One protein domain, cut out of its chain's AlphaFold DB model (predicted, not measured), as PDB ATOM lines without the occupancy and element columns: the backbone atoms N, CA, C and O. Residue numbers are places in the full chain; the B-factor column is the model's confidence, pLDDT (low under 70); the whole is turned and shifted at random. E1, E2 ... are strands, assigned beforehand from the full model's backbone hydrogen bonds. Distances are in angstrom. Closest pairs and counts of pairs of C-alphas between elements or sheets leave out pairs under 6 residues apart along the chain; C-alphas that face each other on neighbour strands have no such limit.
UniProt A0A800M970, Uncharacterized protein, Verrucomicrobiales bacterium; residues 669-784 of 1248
ATOM      1  N   ILE A 669     -52.212  33.354  31.813       88.94
ATOM      2  CA  ILE A 669     -51.437  32.224  31.307       88.94
ATOM      3  C   ILE A 669     -50.957  31.443  32.527       88.94
ATOM      4  O   ILE A 669     -50.470  32.044  33.482       88.94
ATOM      5  N   THR A 670     -51.104  30.124  32.498       85.62
ATOM      6  CA  THR A 670     -50.588  29.214  33.532       85.62
ATOM      7  C   THR A 670     -49.412  28.382  33.032       85.62
ATOM      8  O   THR A 670     -48.636  27.894  33.846       85.62
ATOM      9  N   GLY A 671     -49.243  28.262  31.714       86.25
ATOM     10  CA  GLY A 671     -48.106  27.582  31.110       86.25
ATOM     11  C   GLY A 671     -48.145  27.592  29.588       86.25
ATOM     12  O   GLY A 671     -49.140  27.970  28.962       86.25
ATOM     13  N   THR A 672     -47.061  27.136  28.980       88.75
ATOM     14  CA  THR A 672     -46.973  26.861  27.543       88.75
ATOM     15  C   THR A 672     -46.463  25.445  27.299       88.75
ATOM     16  O   THR A 672     -45.862  24.813  28.164       88.75
ATOM     17  N   SER A 673     -46.631  24.925  26.083       86.69
ATOM     18  CA  SER A 673     -46.031  23.639  25.699       86.69
ATOM     19  C   SER A 673     -44.492  23.653  25.631       86.69
ATOM     20  O   SER A 673     -43.902  22.655  25.215       86.69
ATOM     21  N   ARG A 674     -43.832  24.778  25.946       88.75
ATOM     22  CA  ARG A 674     -42.375  24.981  25.840       88.75
ATOM     23  C   ARG A 674     -41.767  25.649  27.078       88.75
ATOM     24  O   ARG A 674     -40.700  26.254  26.992       88.75
ATOM     25  N   ASP A 675     -42.418  25.516  28.222       85.50
ATOM     26  CA  ASP A 675     -41.912  26.032  29.491       85.50
ATOM     27  C   ASP A 675     -40.574  25.375  29.855       85.50
ATOM     28  O   ASP A 675     -40.448  24.152  29.826       85.50
ATOM     29  N   ASN A 676     -39.557  26.193  30.147       86.62
ATOM     30  CA  ASN A 676     -38.158  25.797  30.369       86.62
ATOM     31  C   ASN A 676     -37.513  24.994  29.222       86.62
ATOM     32  O   ASN A 676     -36.424  24.443  29.381       86.62
ATOM     33  N   LEU A 677     -38.140  24.955  28.046       85.69
ATOM     34  CA  LEU A 677     -37.647  24.241  26.873       85.69
ATOM     35  C   LEU A 677     -37.289  25.214  25.751       85.69
ATOM     36  O   LEU A 677     -37.725  26.365  25.718       85.69
ATOM     37  N   THR A 678     -36.486  24.736  24.799       90.75
ATOM     38  CA  THR A 678     -36.264  25.490  23.565       90.75
ATOM     39  C   THR A 678     -37.506  25.407  22.683       90.75
ATOM     40  O   THR A 678     -38.040  24.324  22.432       90.75
ATOM     41  N   PHE A 679     -37.943  26.556  22.182       92.75
ATOM     42  CA  PHE A 679     -39.014  26.679  21.212       92.75
ATOM     43  C   PHE A 679     -38.453  27.019  19.830       92.75
ATOM     44  O   PHE A 679     -37.838  28.069  19.633       92.75
ATOM     45  N   ASP A 680     -38.706  26.132  18.868       92.31
ATOM     46  CA  ASP A 680     -38.525  26.428  17.450       92.31
ATOM     47  C   ASP A 680     -39.700  27.274  16.955       92.31
ATOM     48  O   ASP A 680     -40.828  26.786  16.864       92.31
ATOM     49  N   ARG A 681     -39.444  28.533  16.593       89.62
ATOM     50  CA  ARG A 681     -40.491  29.449  16.101       89.62
ATOM     51  C   ARG A 681     -41.103  29.046  14.751       89.62
ATOM     52  O   ARG A 681     -42.055  29.681  14.298       89.62
ATOM     53  N   THR A 682     -40.589  27.994  14.110       88.56
ATOM     54  CA  THR A 682     -41.229  27.336  12.958       88.56
ATOM     55  C   THR A 682     -42.224  26.249  13.363       88.56
ATOM     56  O   THR A 682     -42.666  25.486  12.515       88.56
ATOM     57  N   GLN A 683     -42.606  26.170  14.639       88.62
ATOM     58  CA  GLN A 683     -43.642  25.277  15.156       88.62
ATOM     59  C   GLN A 683     -44.781  26.077  15.805       88.62
ATOM     60  O   GLN A 683     -44.652  27.268  16.082       88.62
ATOM     61  N   THR A 684     -45.914  25.424  16.049       90.62
ATOM     62  CA  THR A 684     -47.018  25.983  16.846       90.62
ATOM     63  C   THR A 684     -46.679  25.966  18.337       90.62
ATOM     64  O   THR A 684     -46.010  25.041  18.806       90.62
ATOM     65  N   LEU A 685     -47.199  26.926  19.103       91.19
ATOM     66  CA  LEU A 685     -47.061  26.971  20.565       91.19
ATOM     67  C   LEU A 685     -48.440  26.834  21.214       91.19
ATOM     68  O   LEU A 685     -49.323  27.646  20.953       91.19
ATOM     69  N   THR A 686     -48.631  25.820  22.060       92.06
ATOM     70  CA  THR A 686     -49.881  25.683  22.827       92.06
ATOM     71  C   THR A 686     -49.770  26.491  24.113       92.06
ATOM     72  O   THR A 686     -48.746  26.427  24.797       92.06
ATOM     73  N   VAL A 687     -50.810  27.258  24.421       90.81
ATOM     74  CA  VAL A 687     -50.911  28.146  25.579       90.81
ATOM     75  C   VAL A 687     -52.018  27.623  26.485       90.81
ATOM     76  O   VAL A 687     -53.147  27.412  26.036       90.81
ATOM     77  N   TYR A 688     -51.687  27.441  27.759       88.88
ATOM     78  CA  TYR A 688     -52.608  27.009  28.802       88.88
ATOM     79  C   TYR A 688     -52.884  28.168  29.755       88.88
ATOM     80  O   TYR A 688     -52.002  28.987  30.037       88.88
ATOM     81  N   GLY A 689     -54.118  28.260  30.232       88.88
ATOM     82  CA  GLY A 689     -54.536  29.370  31.071       88.88
ATOM     83  C   GLY A 689     -56.031  29.382  31.327       88.88
ATOM     84  O   GLY A 689     -56.663  28.332  31.375       88.88
ATOM     85  N   TYR A 690     -56.587  30.573  31.512       89.19
ATOM     86  CA  TYR A 690     -58.027  30.805  31.610       89.19
ATOM     87  C   TYR A 690     -58.375  32.257  31.254       89.19
ATOM     88  O   TYR A 690     -57.516  33.147  31.271       89.19
ATOM     89  N   GLY A 691     -59.643  32.512  30.921       88.69
ATOM     90  CA  GLY A 691     -60.086  33.822  30.439       88.69
ATOM     91  C   GLY A 691     -59.724  34.085  28.978       88.69
ATOM     92  O   GLY A 691     -59.540  35.238  28.580       88.69
ATOM     93  N   PHE A 692     -59.563  33.032  28.173       91.75
ATOM     94  CA  PHE A 692     -59.271  33.169  26.744       91.75
ATOM     95  C   PHE A 692     -60.509  33.557  25.934       91.75
ATOM     96  O   PHE A 692     -60.360  34.099  24.836       91.75
ATOM     97  N   LYS A 693     -61.706  33.333  26.487       92.25
ATOM     98  CA  LYS A 693     -62.993  33.788  25.962       92.25
ATOM     99  C   LYS A 693     -63.618  34.850  26.869       92.25
ATOM    100  O   LYS A 693     -63.340  34.922  28.065       92.25
ATOM    101  N   SER A 694     -64.483  35.672  26.295       91.19
ATOM    102  CA  SER A 694     -65.291  36.664  27.001       91.19
ATOM    103  C   SER A 694     -66.668  36.776  26.351       91.19
ATOM    104  O   SER A 694     -66.787  36.781  25.124       91.19
ATOM    105  N   GLY A 695     -67.701  36.899  27.178       88.00
ATOM    106  CA  GLY A 695     -69.060  37.258  26.786       88.00
ATOM    107  C   GLY A 695     -69.244  38.757  26.519       88.00
ATOM    108  O   GLY A 695     -70.339  39.158  26.127       88.00
ATOM    109  N   GLN A 696     -68.197  39.573  26.711       86.94
ATOM    110  CA  GLN A 696     -68.163  41.023  26.469       86.94
ATOM    111  C   GLN A 696     -69.282  41.790  27.195       86.94
ATOM    112  O   GLN A 696     -69.874  42.734  26.666       86.94
ATOM    113  N   ILE A 697     -69.598  41.365  28.420       82.44
ATOM    114  CA  ILE A 697     -70.702  41.909  29.214       82.44
ATOM    115  C   ILE A 697     -70.319  43.241  29.886       82.44
ATOM    116  O   ILE A 697     -71.195  44.082  30.099       82.44
ATOM    117  N   SER A 698     -69.039  43.462  30.210       72.44
ATOM    118  CA  SER A 698     -68.559  44.704  30.841       72.44
ATOM    119  C   SER A 698     -68.270  45.832  29.831       72.44
ATOM    120  O   SER A 698     -67.976  46.967  30.216       72.44
ATOM    121  N   GLY A 699     -68.399  45.554  28.529       67.12
ATOM    122  CA  GLY A 699     -68.170  46.518  27.454       67.12
ATOM    123  C   GLY A 699     -66.679  46.783  27.214       67.12
ATOM    124  O   GLY A 699     -65.926  45.866  26.903       67.12
ATOM    125  N   ALA A 700     -66.249  48.047  27.324       57.81
ATOM    126  CA  ALA A 700     -64.899  48.495  26.951       57.81
ATOM    127  C   ALA A 700     -63.753  47.873  27.779       57.81
ATOM    128  O   ALA A 700     -62.602  47.971  27.366       57.81
ATOM    129  N   ASN A 701     -64.052  47.229  28.913       61.22
ATOM    130  CA  ASN A 701     -63.046  46.630  29.796       61.22
ATOM    131  C   ASN A 701     -62.737  45.150  29.464       61.22
ATOM    132  O   ASN A 701     -61.759  44.615  29.981       61.22
ATOM    133  N   ASP A 702     -63.519  44.497  28.591       67.88
ATOM    134  CA  ASP A 702     -63.382  43.058  28.287       67.88
ATOM    135  C   ASP A 702     -62.503  42.753  27.053       67.88
ATOM    136  O   ASP A 702     -62.077  41.605  26.872       67.88
ATOM    137  N   GLY A 703     -62.199  43.760  26.223       78.06
ATOM    138  CA  GLY A 703     -61.523  43.592  24.930       78.06
ATOM    139  C   GLY A 703     -62.398  42.857  23.902       78.06
ATOM    140  O   GLY A 703     -63.620  43.029  23.881       78.06
ATOM    141  N   ASN A 704     -61.794  42.031  23.039       87.94
ATOM    142  CA  ASN A 704     -62.525  41.142  22.126       87.94
ATOM    143  C   ASN A 704     -63.089  39.904  22.850       87.94
ATOM    144  O   ASN A 704     -62.682  39.558  23.958       87.94
ATOM    145  N   SER A 705     -64.005  39.186  22.194       90.12
ATOM    146  CA  SER A 705     -64.596  37.945  22.716       90.12
ATOM    147  C   SER A 705     -63.607  36.779  22.826       90.12
ATOM    148  O   SER A 705     -63.882  35.813  23.536       90.12
ATOM    149  N   THR A 706     -62.450  36.852  22.160       93.62
ATOM    150  CA  THR A 706     -61.373  35.854  22.231       93.62
ATOM    151  C   THR A 706     -59.985  36.492  22.197       93.62
ATOM    152  O   THR A 706     -59.839  37.667  21.846       93.62
ATOM    153  N   LEU A 707     -58.941  35.719  22.529       93.06
ATOM    154  CA  LEU A 707     -57.553  36.156  22.338       93.06
ATOM    155  C   LEU A 707     -57.308  36.548  20.876       93.06
ATOM    156  O   LEU A 707     -57.665  35.814  19.956       93.06
ATOM    157  N   THR A 708     -56.688  37.708  20.683       93.44
ATOM    158  CA  THR A 708     -56.397  38.280  19.356       93.44
ATOM    159  C   THR A 708     -55.024  38.937  19.291       93.44
ATOM    160  O   THR A 708     -54.546  39.212  18.199       93.44
ATOM    161  N   TYR A 709     -54.355  39.155  20.428       93.44
ATOM    162  CA  TYR A 709     -53.046  39.797  20.474       93.44
ATOM    163  C   TYR A 709     -52.071  39.023  21.349       93.44
ATOM    164  O   TYR A 709     -52.456  38.379  22.328       93.44
ATOM    165  N   PHE A 710     -50.785  39.133  21.032       93.12
ATOM    166  CA  PHE A 710     -49.718  38.652  21.900       93.12
ATOM    167  C   PHE A 710     -48.488  39.555  21.850       93.12
ATOM    168  O   PHE A 710     -48.317  40.366  20.936       93.12
ATOM    169  N   ARG A 711     -47.619  39.406  22.846       91.88
ATOM    170  CA  ARG A 711     -46.267  39.964  22.827       91.88
ATOM    171  C   ARG A 711     -45.284  39.014  23.491       91.88
ATOM    172  O   ARG A 711     -45.667  38.216  24.348       91.88
ATOM    173  N   MET A 712     -44.020  39.140  23.111       92.31
ATOM    174  CA  MET A 712     -42.914  38.460  23.775       92.31
ATOM    175  C   MET A 712     -42.128  39.456  24.616       92.31
ATOM    176  O   MET A 712     -41.802  40.552  24.153       92.31
ATOM    177  N   GLU A 713     -41.794  39.052  25.833       91.25
ATOM    178  CA  GLU A 713     -40.997  39.811  26.794       91.25
ATOM    179  C   GLU A 713     -39.747  39.026  27.208       91.25
ATOM    180  O   GLU A 713     -39.675  37.806  27.041       91.25
ATOM    181  N   LYS A 714     -38.772  39.722  27.788       89.62
ATOM    182  CA  LYS A 714     -37.687  39.132  28.579       89.62
ATOM    183  C   LYS A 714     -38.160  38.812  30.002       89.62
ATOM    184  O   LYS A 714     -39.248  39.213  30.418       89.62
ATOM    185  N   SER A 715     -37.311  38.133  30.771       86.81
ATOM    186  CA  SER A 715     -37.541  37.832  32.192       86.81
ATOM    187  C   SER A 715     -37.820  39.071  33.052       86.81
ATOM    188  O   SER A 715     -38.623  38.995  33.981       86.81
ATOM    189  N   ASP A 716     -37.212  40.211  32.714       86.31
ATOM    190  CA  ASP A 716     -37.390  41.508  33.383       86.31
ATOM    191  C   ASP A 716     -38.661  42.272  32.952       86.31
ATOM    192  O   ASP A 716     -38.932  43.360  33.457       86.31
ATOM    193  N   GLY A 717     -39.460  41.709  32.037       85.50
ATOM    194  CA  GLY A 717     -40.673  42.329  31.499       85.50
ATOM    195  C   GLY A 717     -40.438  43.275  30.317       85.50
ATOM    196  O   GLY A 717     -41.403  43.819  29.776       85.50
ATOM    197  N   THR A 718     -39.191  43.455  29.867       88.88
ATOM    198  CA  THR A 718     -38.882  44.248  28.669       88.88
ATOM    199  C   THR A 718     -39.469  43.577  27.433       88.88
ATOM    200  O   THR A 718     -39.150  42.428  27.127       88.88
ATOM    201  N   MET A 719     -40.304  44.297  26.687       89.75
ATOM    202  CA  MET A 719     -40.867  43.815  25.428       89.75
ATOM    203  C   MET A 719     -39.775  43.652  24.362       89.75
ATOM    204  O   MET A 719     -38.949  44.543  24.168       89.75
ATOM    205  N   VAL A 720     -39.807  42.530  23.643       90.88
ATOM    206  CA  VAL A 720     -38.919  42.254  22.501       90.88
ATOM    207  C   VAL A 720     -39.682  42.089  21.192       90.88
ATOM    208  O   VAL A 720     -39.176  42.467  20.144       90.88
ATOM    209  N   PHE A 721     -40.912  41.576  21.223       91.44
ATOM    210  CA  PHE A 721     -41.725  41.409  20.020       91.44
ATOM    211  C   PHE A 721     -43.171  41.834  20.296       91.44
ATOM    212  O   PHE A 721     -43.731  41.366  21.291       91.44
ATOM    213  N   PRO A 722     -43.796  42.664  19.439       89.38
ATOM    214  CA  PRO A 722     -43.321  43.139  18.128       89.38
ATOM    215  C   PRO A 722     -42.222  44.216  18.195       89.38
ATOM    216  O   PRO A 722     -42.000  44.830  19.230       89.38
ATOM    217  N   ALA A 723     -41.544  44.468  17.067       82.31
ATOM    218  CA  ALA A 723     -40.489  45.488  16.964       82.31
ATOM    219  C   ALA A 723     -41.014  46.934  17.097       82.31
ATOM    220  O   ALA A 723     -40.274  47.842  17.466       82.31
ATOM    221  N   SER A 724     -42.291  47.148  16.770       77.50
ATOM    222  CA  SER A 724     -42.997  48.425  16.869       77.50
ATOM    223  C   SER A 724     -44.416  48.192  17.382       77.50
ATOM    224  O   SER A 724     -45.069  47.245  16.942       77.50
ATOM    225  N   GLY A 725     -44.912  49.076  18.248       81.00
ATOM    226  CA  GLY A 725     -46.203  48.905  18.923       81.00
ATOM    227  C   GLY A 725     -46.071  48.161  20.255       81.00
ATOM    228  O   GLY A 725     -44.965  47.917  20.717       81.00
ATOM    229  N   ASN A 726     -47.199  47.850  20.894       85.94
ATOM    230  CA  ASN A 726     -47.238  47.209  22.217       85.94
ATOM    231  C   ASN A 726     -47.428  45.681  22.150       85.94
ATOM    232  O   ASN A 726     -46.830  44.922  22.908       85.94
ATOM    233  N   SER A 727     -48.299  45.227  21.259       90.06
ATOM    234  CA  SER A 727     -48.608  43.824  21.010       90.06
ATOM    235  C   SER A 727     -48.938  43.665  19.531       90.06
ATOM    236  O   SER A 727     -49.187  44.653  18.832       90.06
ATOM    237  N   THR A 728     -48.879  42.438  19.024       91.56
ATOM    238  CA  THR A 728     -49.189  42.139  17.624       91.56
ATOM    239  C   THR A 728     -50.455  41.309  17.527       91.56
ATOM    240  O   THR A 728     -50.693  40.445  18.373       91.56
ATOM    241  N   GLU A 729     -51.267  41.602  16.516       92.56
ATOM    242  CA  GLU A 729     -52.500  40.875  16.240       92.56
ATOM    243  C   GLU A 729     -52.184  39.507  15.627       92.56
ATOM    244  O   GLU A 729     -51.320  39.387  14.755       92.56
ATOM    245  N   VAL A 730     -52.879  38.466  16.076       92.38
ATOM    246  CA  VAL A 730     -52.749  37.101  15.569       92.38
ATOM    247  C   VAL A 730     -54.081  36.363  15.687       92.38
ATOM    248  O   VAL A 730     -54.821  36.514  16.657       92.38
ATOM    249  N   ALA A 731     -54.368  35.506  14.711       92.38
ATOM    250  CA  ALA A 731     -55.508  34.602  14.765       92.38
ATOM    251  C   ALA A 731     -55.158  33.360  15.602       92.38
ATOM    252  O   ALA A 731     -54.633  32.380  15.077       92.38
ATOM    253  N   PHE A 732     -55.418  33.408  16.910       93.75
ATOM    254  CA  PHE A 732     -55.316  32.225  17.767       93.75
ATOM    255  C   PHE A 732     -56.331  31.151  17.351       93.75
ATOM    256  O   PHE A 732     -57.495  31.454  17.083       93.75
ATOM    257  N   GLU A 733     -55.923  29.884  17.384       94.88
ATOM    258  CA  GLU A 733     -56.876  28.770  17.400       94.88
ATOM    259  C   GLU A 733     -57.363  28.589  18.843       94.88
ATOM    260  O   GLU A 733     -56.645  28.073  19.699       94.88
ATOM    261  N   ILE A 734     -58.579  29.050  19.132       94.06
ATOM    262  CA  ILE A 734     -59.183  28.957  20.466       94.06
ATOM    263  C   ILE A 734     -59.887  27.609  20.604       94.06
ATOM    264  O   ILE A 734     -60.945  27.396  20.009       94.06
ATOM    265  N   ARG A 735     -59.330  26.709  21.417       89.12
ATOM    266  CA  ARG A 735     -59.922  25.386  21.667       89.12
ATOM    267  C   ARG A 735     -60.940  25.430  22.801       89.12
ATOM    268  O   ARG A 735     -62.015  24.844  22.694       89.12
ATOM    269  N   SER A 736     -60.647  26.176  23.861       89.62
ATOM    270  CA  SER A 736     -61.526  26.354  25.023       89.62
ATOM    271  C   SER A 736     -61.284  27.718  25.692       89.62
ATOM    272  O   SER A 736     -60.509  28.528  25.190       89.62
ATOM    273  N   ASP A 737     -61.959  28.006  26.812       87.69
ATOM    274  CA  ASP A 737     -61.629  29.179  27.646       87.69
ATOM    275  C   ASP A 737     -60.258  29.042  28.344       87.69
ATOM    276  O   ASP A 737     -59.745  30.027  28.872       87.69
ATOM    277  N   THR A 738     -59.658  27.844  28.319       88.38
ATOM    278  CA  THR A 738     -58.421  27.492  29.035       88.38
ATOM    279  C   THR A 738     -57.263  27.029  28.145       88.38
ATOM    280  O   THR A 738     -56.138  26.876  28.620       88.38
ATOM    281  N   GLU A 739     -57.508  26.813  26.852       90.38
ATOM    282  CA  GLU A 739     -56.511  26.341  25.891       90.38
ATOM    283  C   GLU A 739     -56.635  27.092  24.560       90.38
ATOM    284  O   GLU A 739     -57.713  27.173  23.957       90.38
ATOM    285  N   ALA A 740     -55.505  27.612  24.083       92.25
ATOM    286  CA  ALA A 740     -55.377  28.254  22.782       92.25
ATOM    287  C   ALA A 740     -54.053  27.858  22.119       92.25
ATOM    288  O   ALA A 740     -53.055  27.613  22.795       92.25
ATOM    289  N   VAL A 741     -54.018  27.828  20.789       92.88
ATOM    290  CA  VAL A 741     -52.792  27.569  20.026       92.88
ATOM    291  C   VAL A 741     -52.383  28.827  19.273       92.88
ATOM    292  O   VAL A 741     -53.158  29.396  18.499       92.88
ATOM    293  N   LEU A 742     -51.142  29.252  19.504       93.19
ATOM    294  CA  LEU A 742     -50.479  30.264  18.700       93.19
ATOM    295  C   LEU A 742     -50.012  29.597  17.390       93.19
ATOM    296  O   LEU A 742     -49.248  28.622  17.442       93.19
ATOM    297  N   PRO A 743     -50.476  30.077  16.223       89.81
ATOM    298  CA  PRO A 743     -50.255  29.397  14.955       89.81
ATOM    299  C   PRO A 743     -48.786  29.431  14.514       89.81
ATOM    300  O   PRO A 743     -47.976  30.231  14.990       89.81
ATOM    301  N   LEU A 744     -48.462  28.555  13.560       86.69
ATOM    302  CA  LEU A 744     -47.158  28.495  12.903       86.69
ATOM    303  C   LEU A 744     -46.738  29.886  12.419       86.69
ATOM    304  O   LEU A 744     -47.550  30.617  11.853       86.69
ATOM    305  N   SER A 745     -45.468  30.241  12.608       76.56
ATOM    306  CA  SER A 745     -44.911  31.508  12.118       76.56
ATOM    307  C   SER A 745     -45.566  32.773  12.689       76.56
ATOM    308  O   SER A 745     -45.262  33.862  12.210       76.56
ATOM    309  N   ALA A 746     -46.393  32.680  13.740       84.69
ATOM    310  CA  ALA A 746     -46.869  33.860  14.467       84.69
ATOM    311  C   ALA A 746     -45.693  34.710  14.979       84.69
ATOM    312  O   ALA A 746     -45.710  35.937  14.904       84.69
ATOM    313  N   ILE A 747     -44.622  34.048  15.428       87.50
ATOM    314  CA  ILE A 747     -43.336  34.673  15.754       87.50
ATOM    315  C   ILE A 747     -42.448  34.676  14.499       87.50
ATOM    316  O   ILE A 747     -41.458  33.951  14.387       87.50
ATOM    317  N   ALA A 748     -42.837  35.469  13.500       73.75
ATOM    318  CA  ALA A 748     -42.168  35.483  12.197       73.75
ATOM    319  C   ALA A 748     -40.756  36.101  12.236       73.75
ATOM    320  O   ALA A 748     -39.913  35.781  11.397       73.75
ATOM    321  N   ASN A 749     -40.491  36.985  13.200       81.88
ATOM    322  CA  ASN A 749     -39.284  37.806  13.243       81.88
ATOM    323  C   ASN A 749     -38.262  37.268  14.260       81.88
ATOM    324  O   ASN A 749     -38.619  36.933  15.388       81.88
ATOM    325  N   ASN A 750     -36.984  37.252  13.875       86.50
ATOM    326  CA  ASN A 750     -35.860  36.832  14.714       86.50
ATOM    327  C   ASN A 750     -35.606  37.751  15.922       86.50
ATOM    328  O   ASN A 750     -34.851  37.379  16.806       86.50
ATOM    329  N   ILE A 751     -36.233  38.928  16.007       88.12
ATOM    330  CA  ILE A 751     -36.124  39.802  17.192       88.12
ATOM    331  C   ILE A 751     -36.657  39.108  18.465       88.12
ATOM    332  O   ILE A 751     -36.222  39.424  19.571       88.12
ATOM    333  N   ALA A 752     -37.570  38.142  18.321       90.06
ATOM    334  CA  ALA A 752     -38.050  37.343  19.447       90.06
ATOM    335  C   ALA A 752     -37.051  36.267  19.909       90.06
ATOM    336  O   ALA A 752     -37.201  35.768  21.028       90.06
ATOM    337  N   ASP A 753     -36.056  35.913  19.081       93.00
ATOM    338  CA  ASP A 753     -35.052  34.902  19.414       93.00
ATOM    339  C   ASP A 753     -34.299  35.314  20.690       93.00
ATOM    340  O   ASP A 753     -34.096  36.501  20.962       93.00
ATOM    341  N   GLY A 754     -33.910  34.326  21.490       92.19
ATOM    342  CA  GLY A 754     -33.061  34.468  22.674       92.19
ATOM    343  C   GLY A 754     -33.579  33.790  23.926       92.19
ATOM    344  O   GLY A 754     -34.607  33.112  23.890       92.19
ATOM    345  N   SER A 755     -32.821  33.916  25.011       92.75
ATOM    346  CA  SER A 755     -33.061  33.161  26.241       92.75
ATOM    347  C   SER A 755     -34.173  33.760  27.102       92.75
ATOM    348  O   SER A 755     -34.462  34.955  27.037       92.75
ATOM    349  N   ASN A 756     -34.800  32.951  27.956       92.62
ATOM    350  CA  ASN A 756     -35.682  33.430  29.024       92.62
ATOM    351  C   ASN A 756     -36.816  34.343  28.518       92.62
ATOM    352  O   ASN A 756     -36.994  35.473  28.990       92.62
ATOM    353  N   ARG A 757     -37.567  33.866  27.520       91.94
ATOM    354  CA  ARG A 757     -38.660  34.622  26.895       91.94
ATOM    355  C   ARG A 757     -39.993  34.312  27.566       91.94
ATOM    356  O   ARG A 757     -40.312  33.160  27.847       91.94
ATOM    357  N   ARG A 758     -40.799  35.347  27.793       91.62
ATOM    358  CA  ARG A 758     -42.151  35.248  28.348       91.62
ATOM    359  C   ARG A 758     -43.177  35.604  27.283       91.62
ATOM    360  O   ARG A 758     -43.084  36.661  26.664       91.62
ATOM    361  N   LEU A 759     -44.174  34.746  27.107       91.62
ATOM    362  CA  LEU A 759     -45.352  35.053  26.303       91.62
ATOM    363  C   LEU A 759     -46.369  35.833  27.146       91.62
ATOM    364  O   LEU A 759     -46.643  35.478  28.290       91.62
ATOM    365  N   ARG A 760     -46.966  36.870  26.560       91.06
ATOM    366  CA  ARG A 760     -48.166  37.543  27.071       91.06
ATOM    367  C   ARG A 760     -49.226  37.505  25.984       91.06
ATOM    368  O   ARG A 760     -48.910  37.745  24.821       91.06
ATOM    369  N   VAL A 761     -50.475  37.268  26.359       91.94
ATOM    370  CA  VAL A 761     -51.616  37.263  25.434       91.94
ATOM    371  C   VAL A 761     -52.650  38.290  25.872       91.94
ATOM    372  O   VAL A 761     -52.708  38.644  27.045       91.94
ATOM    373  N   ALA A 762     -53.454  38.782  24.942       92.06
ATOM    374  CA  ALA A 762     -54.541  39.710  25.214       92.06
ATOM    375  C   ALA A 762     -55.718  39.458  24.275       92.06
ATOM    376  O   ALA A 762     -55.573  38.922  23.169       92.06
ATOM    377  N   ARG A 763     -56.894  39.904  24.713       90.44
ATOM    378  CA  ARG A 763     -58.084  39.993  23.863       90.44
ATOM    379  C   ARG A 763     -58.163  41.324  23.108       90.44
ATOM    380  O   ARG A 763     -59.049  41.476  22.286       90.44
ATOM    381  N   GLY A 764     -57.251  42.266  23.327       86.75
ATOM    382  CA  GLY A 764     -57.140  43.490  22.532       86.75
ATOM    383  C   GLY A 764     -55.721  44.075  22.560       86.75
ATOM    384  O   GLY A 764     -54.797  43.476  23.115       86.75
ATOM    385  N   GLY A 765     -55.514  45.200  21.869       81.50
ATOM    386  CA  GLY A 765     -54.178  45.750  21.589       81.50
ATOM    387  C   GLY A 765     -53.546  46.579  22.722       81.50
ATOM    388  O   GLY A 765     -52.371  46.955  22.633       81.50
ATOM    389  N   GLY A 766     -54.301  46.897  23.779       81.25
ATOM    390  CA  GLY A 766     -53.867  47.794  24.857       81.25
ATOM    391  C   GLY A 766     -52.802  47.198  25.790       81.25
ATOM    392  O   GLY A 766     -52.718  45.988  25.989       81.25
ATOM    393  N   THR A 767     -51.977  48.046  26.416       76.00
ATOM    394  CA  THR A 767     -50.990  47.622  27.439       76.00
ATOM    395  C   THR A 767     -51.661  47.073  28.693       76.00
ATOM    396  O   THR A 767     -51.145  46.147  29.316       76.00
ATOM    397  N   THR A 768     -52.812  47.641  29.050       81.88
ATOM    398  CA  THR A 768     -53.617  47.283  30.220       81.88
ATOM    399  C   THR A 768     -54.415  45.997  30.032       81.88
ATOM    400  O   THR A 768     -54.942  45.492  31.009       81.88
ATOM    401  N   GLU A 769     -54.496  45.462  28.809       84.00
ATOM    402  CA  GLU A 769     -55.316  44.293  28.444       84.00
ATOM    403  C   GLU A 769     -54.512  42.980  28.391       84.00
ATOM    404  O   GLU A 769     -55.058  41.900  28.152       84.00
ATOM    405  N   LEU A 770     -53.196  43.066  28.598       87.50
ATOM    406  CA  LEU A 770     -52.285  41.931  28.538       87.50
ATOM    407  C   LEU A 770     -52.354  41.072  29.789       87.50
ATOM    408  O   LEU A 770     -52.331  41.581  30.909       87.50
ATOM    409  N   ALA A 771     -52.316  39.759  29.567       86.56
ATOM    410  CA  ALA A 771     -52.401  38.749  30.603       86.56
ATOM    411  C   ALA A 771     -51.447  39.031  31.761       86.56
ATOM    412  O   ALA A 771     -50.330  39.489  31.536       86.56
ATOM    413  N   VAL A 772     -51.856  38.769  32.995       74.38
ATOM    414  CA  VAL A 772     -50.999  39.005  34.167       74.38
ATOM    415  C   VAL A 772     -49.771  38.084  34.161       74.38
ATOM    416  O   VAL A 772     -49.825  36.942  33.703       74.38
ATOM    417  N   THR A 773     -48.637  38.583  34.656       62.34
ATOM    418  CA  THR A 773     -47.368  37.838  34.736       62.34
ATOM    419  C   THR A 773     -47.345  36.943  35.973       62.34
ATOM    420  O   THR A 773     -46.583  37.186  36.907       62.34
ATOM    421  N   ASN A 774     -48.209  35.932  36.011       53.97
ATOM    422  CA  ASN A 774     -48.355  35.054  37.172       53.97
ATOM    423  C   ASN A 774     -47.432  33.838  37.064       53.97
ATOM    424  O   ASN A 774     -47.852  32.829  36.517       53.97
ATOM    425  N   ASN A 775     -46.194  33.928  37.569       65.31
ATOM    426  CA  ASN A 775     -45.265  32.794  37.772       65.31
ATOM    427  C   ASN A 775     -45.118  31.782  36.610       65.31
ATOM    428  O   ASN A 775     -44.648  30.666  36.819       65.31
ATOM    429  N   VAL A 776     -45.473  32.166  35.380       71.25
ATOM    430  CA  VAL A 776     -45.335  31.313  34.199       71.25
ATOM    431  C   VAL A 776     -43.853  31.098  33.948       71.25
ATOM    432  O   VAL A 776     -43.086  32.066  33.852       71.25
ATOM    433  N   ALA A 777     -43.462  29.829  33.851       80.50
ATOM    434  CA  ALA A 777     -42.105  29.457  33.504       80.50
ATOM    435  C   ALA A 777     -41.720  30.078  32.155       80.50
ATOM    436  O   ALA A 777     -42.529  30.212  31.236       80.50
ATOM    437  N   LEU A 778     -40.473  30.525  32.054       89.56
ATOM    438  CA  LEU A 778     -39.994  31.163  30.838       89.56
ATOM    439  C   LEU A 778     -39.739  30.096  29.777       89.56
ATOM    440  O   LEU A 778     -39.280  28.996  30.081       89.56
ATOM    441  N   ILE A 779     -39.972  30.437  28.516       91.88
ATOM    442  CA  ILE A 779     -39.445  29.653  27.405       91.88
ATOM    443  C   ILE A 779     -37.927  29.813  27.460       91.88
ATOM    444  O   ILE A 779     -37.421  30.940  27.375       91.88
ATOM    445  N   ALA A 780     -37.207  28.701  27.637       90.25
ATOM    446  CA  ALA A 780     -35.774  28.743  27.922       90.25
ATOM    447  C   ALA A 780     -35.010  29.436  26.798       90.25
ATOM    448  O   ALA A 780     -34.195  30.307  27.080       90.25
ATOM    449  N   ASN A 781     -35.326  29.103  25.544       92.69
ATOM    450  CA  ASN A 781     -34.796  29.775  24.362       92.69
ATOM    451  C   ASN A 781     -35.849  29.818  23.254       92.69
ATOM    452  O   ASN A 781     -36.479  28.802  22.971       92.69
ATOM    453  N   ILE A 782     -35.990  30.949  22.569       94.31
ATOM    454  CA  ILE A 782     -36.648  31.008  21.256       94.31
ATOM    455  C   ILE A 782     -35.563  31.031  20.188       94.31
ATOM    456  O   ILE A 782     -34.602  31.796  20.291       94.31
ATOM    457  N   THR A 783     -35.670  30.157  19.194       94.56
ATOM    458  CA  THR A 783     -34.702  30.070  18.095       94.56
ATOM    459  C   THR A 783     -35.326  29.343  16.895       94.56
ATOM    460  O   THR A 783     -36.512  29.017  16.901       94.56
ATOM    461  N   THR A 784     -34.547  29.097  15.846       93.56
ATOM    462  CA  THR A 784     -34.901  28.197  14.735       93.56
ATOM    463  C   THR A 784     -33.623  27.720  14.035       93.56
ATOM    464  O   THR A 784     -32.546  27.847  14.605       93.56
TER     465      THR A 784
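AT A GLANCE: This is residues 669 to 784 of the 1248 residues of an uncharacterized protein of Verrucomicrobiales bacterium (UniProt A0A800M970). Little is regular here: a strongly twisted mixed sheet, E2 E8 E7 E4 E5, is partly faced by a small antiparallel sheet, E1 E3 E6. The 116 printed residues include eight strands, E1 to E8 in order, holding 40 residues, and no named helix: all strand. The whole is compact: radius of gyration of the C-alphas 13.1 A, spans 40, 27 and 25 A.

HOW THE PARTS SIT: Start at E7, residues 754 to 762. N 758 and O 713 of antiparallel E4, residues 709 to 714, are within hydrogen-bond range, 2.8 A. The closest C-alphas of E7 and E1, residues 669 to 672, are Arg 760 and Ile 669, 7.5 A.

IN THESE COORDINATES: Find C-alpha 754 at (-33.061, 34.468, 22.674); E7 runs 22.3 A to C-alpha 762 at (-54.541, 39.710, 25.214). E2 holds residues 678 to 680, E3 685 to 690, E5 719 to 721, E6 739 to 742, E8 779 to 783.

THE WHOLE: The printed part has no cut. E3 to E4 is a long link. pLDDT is under 70 at 699 to 702 and 773 to 775.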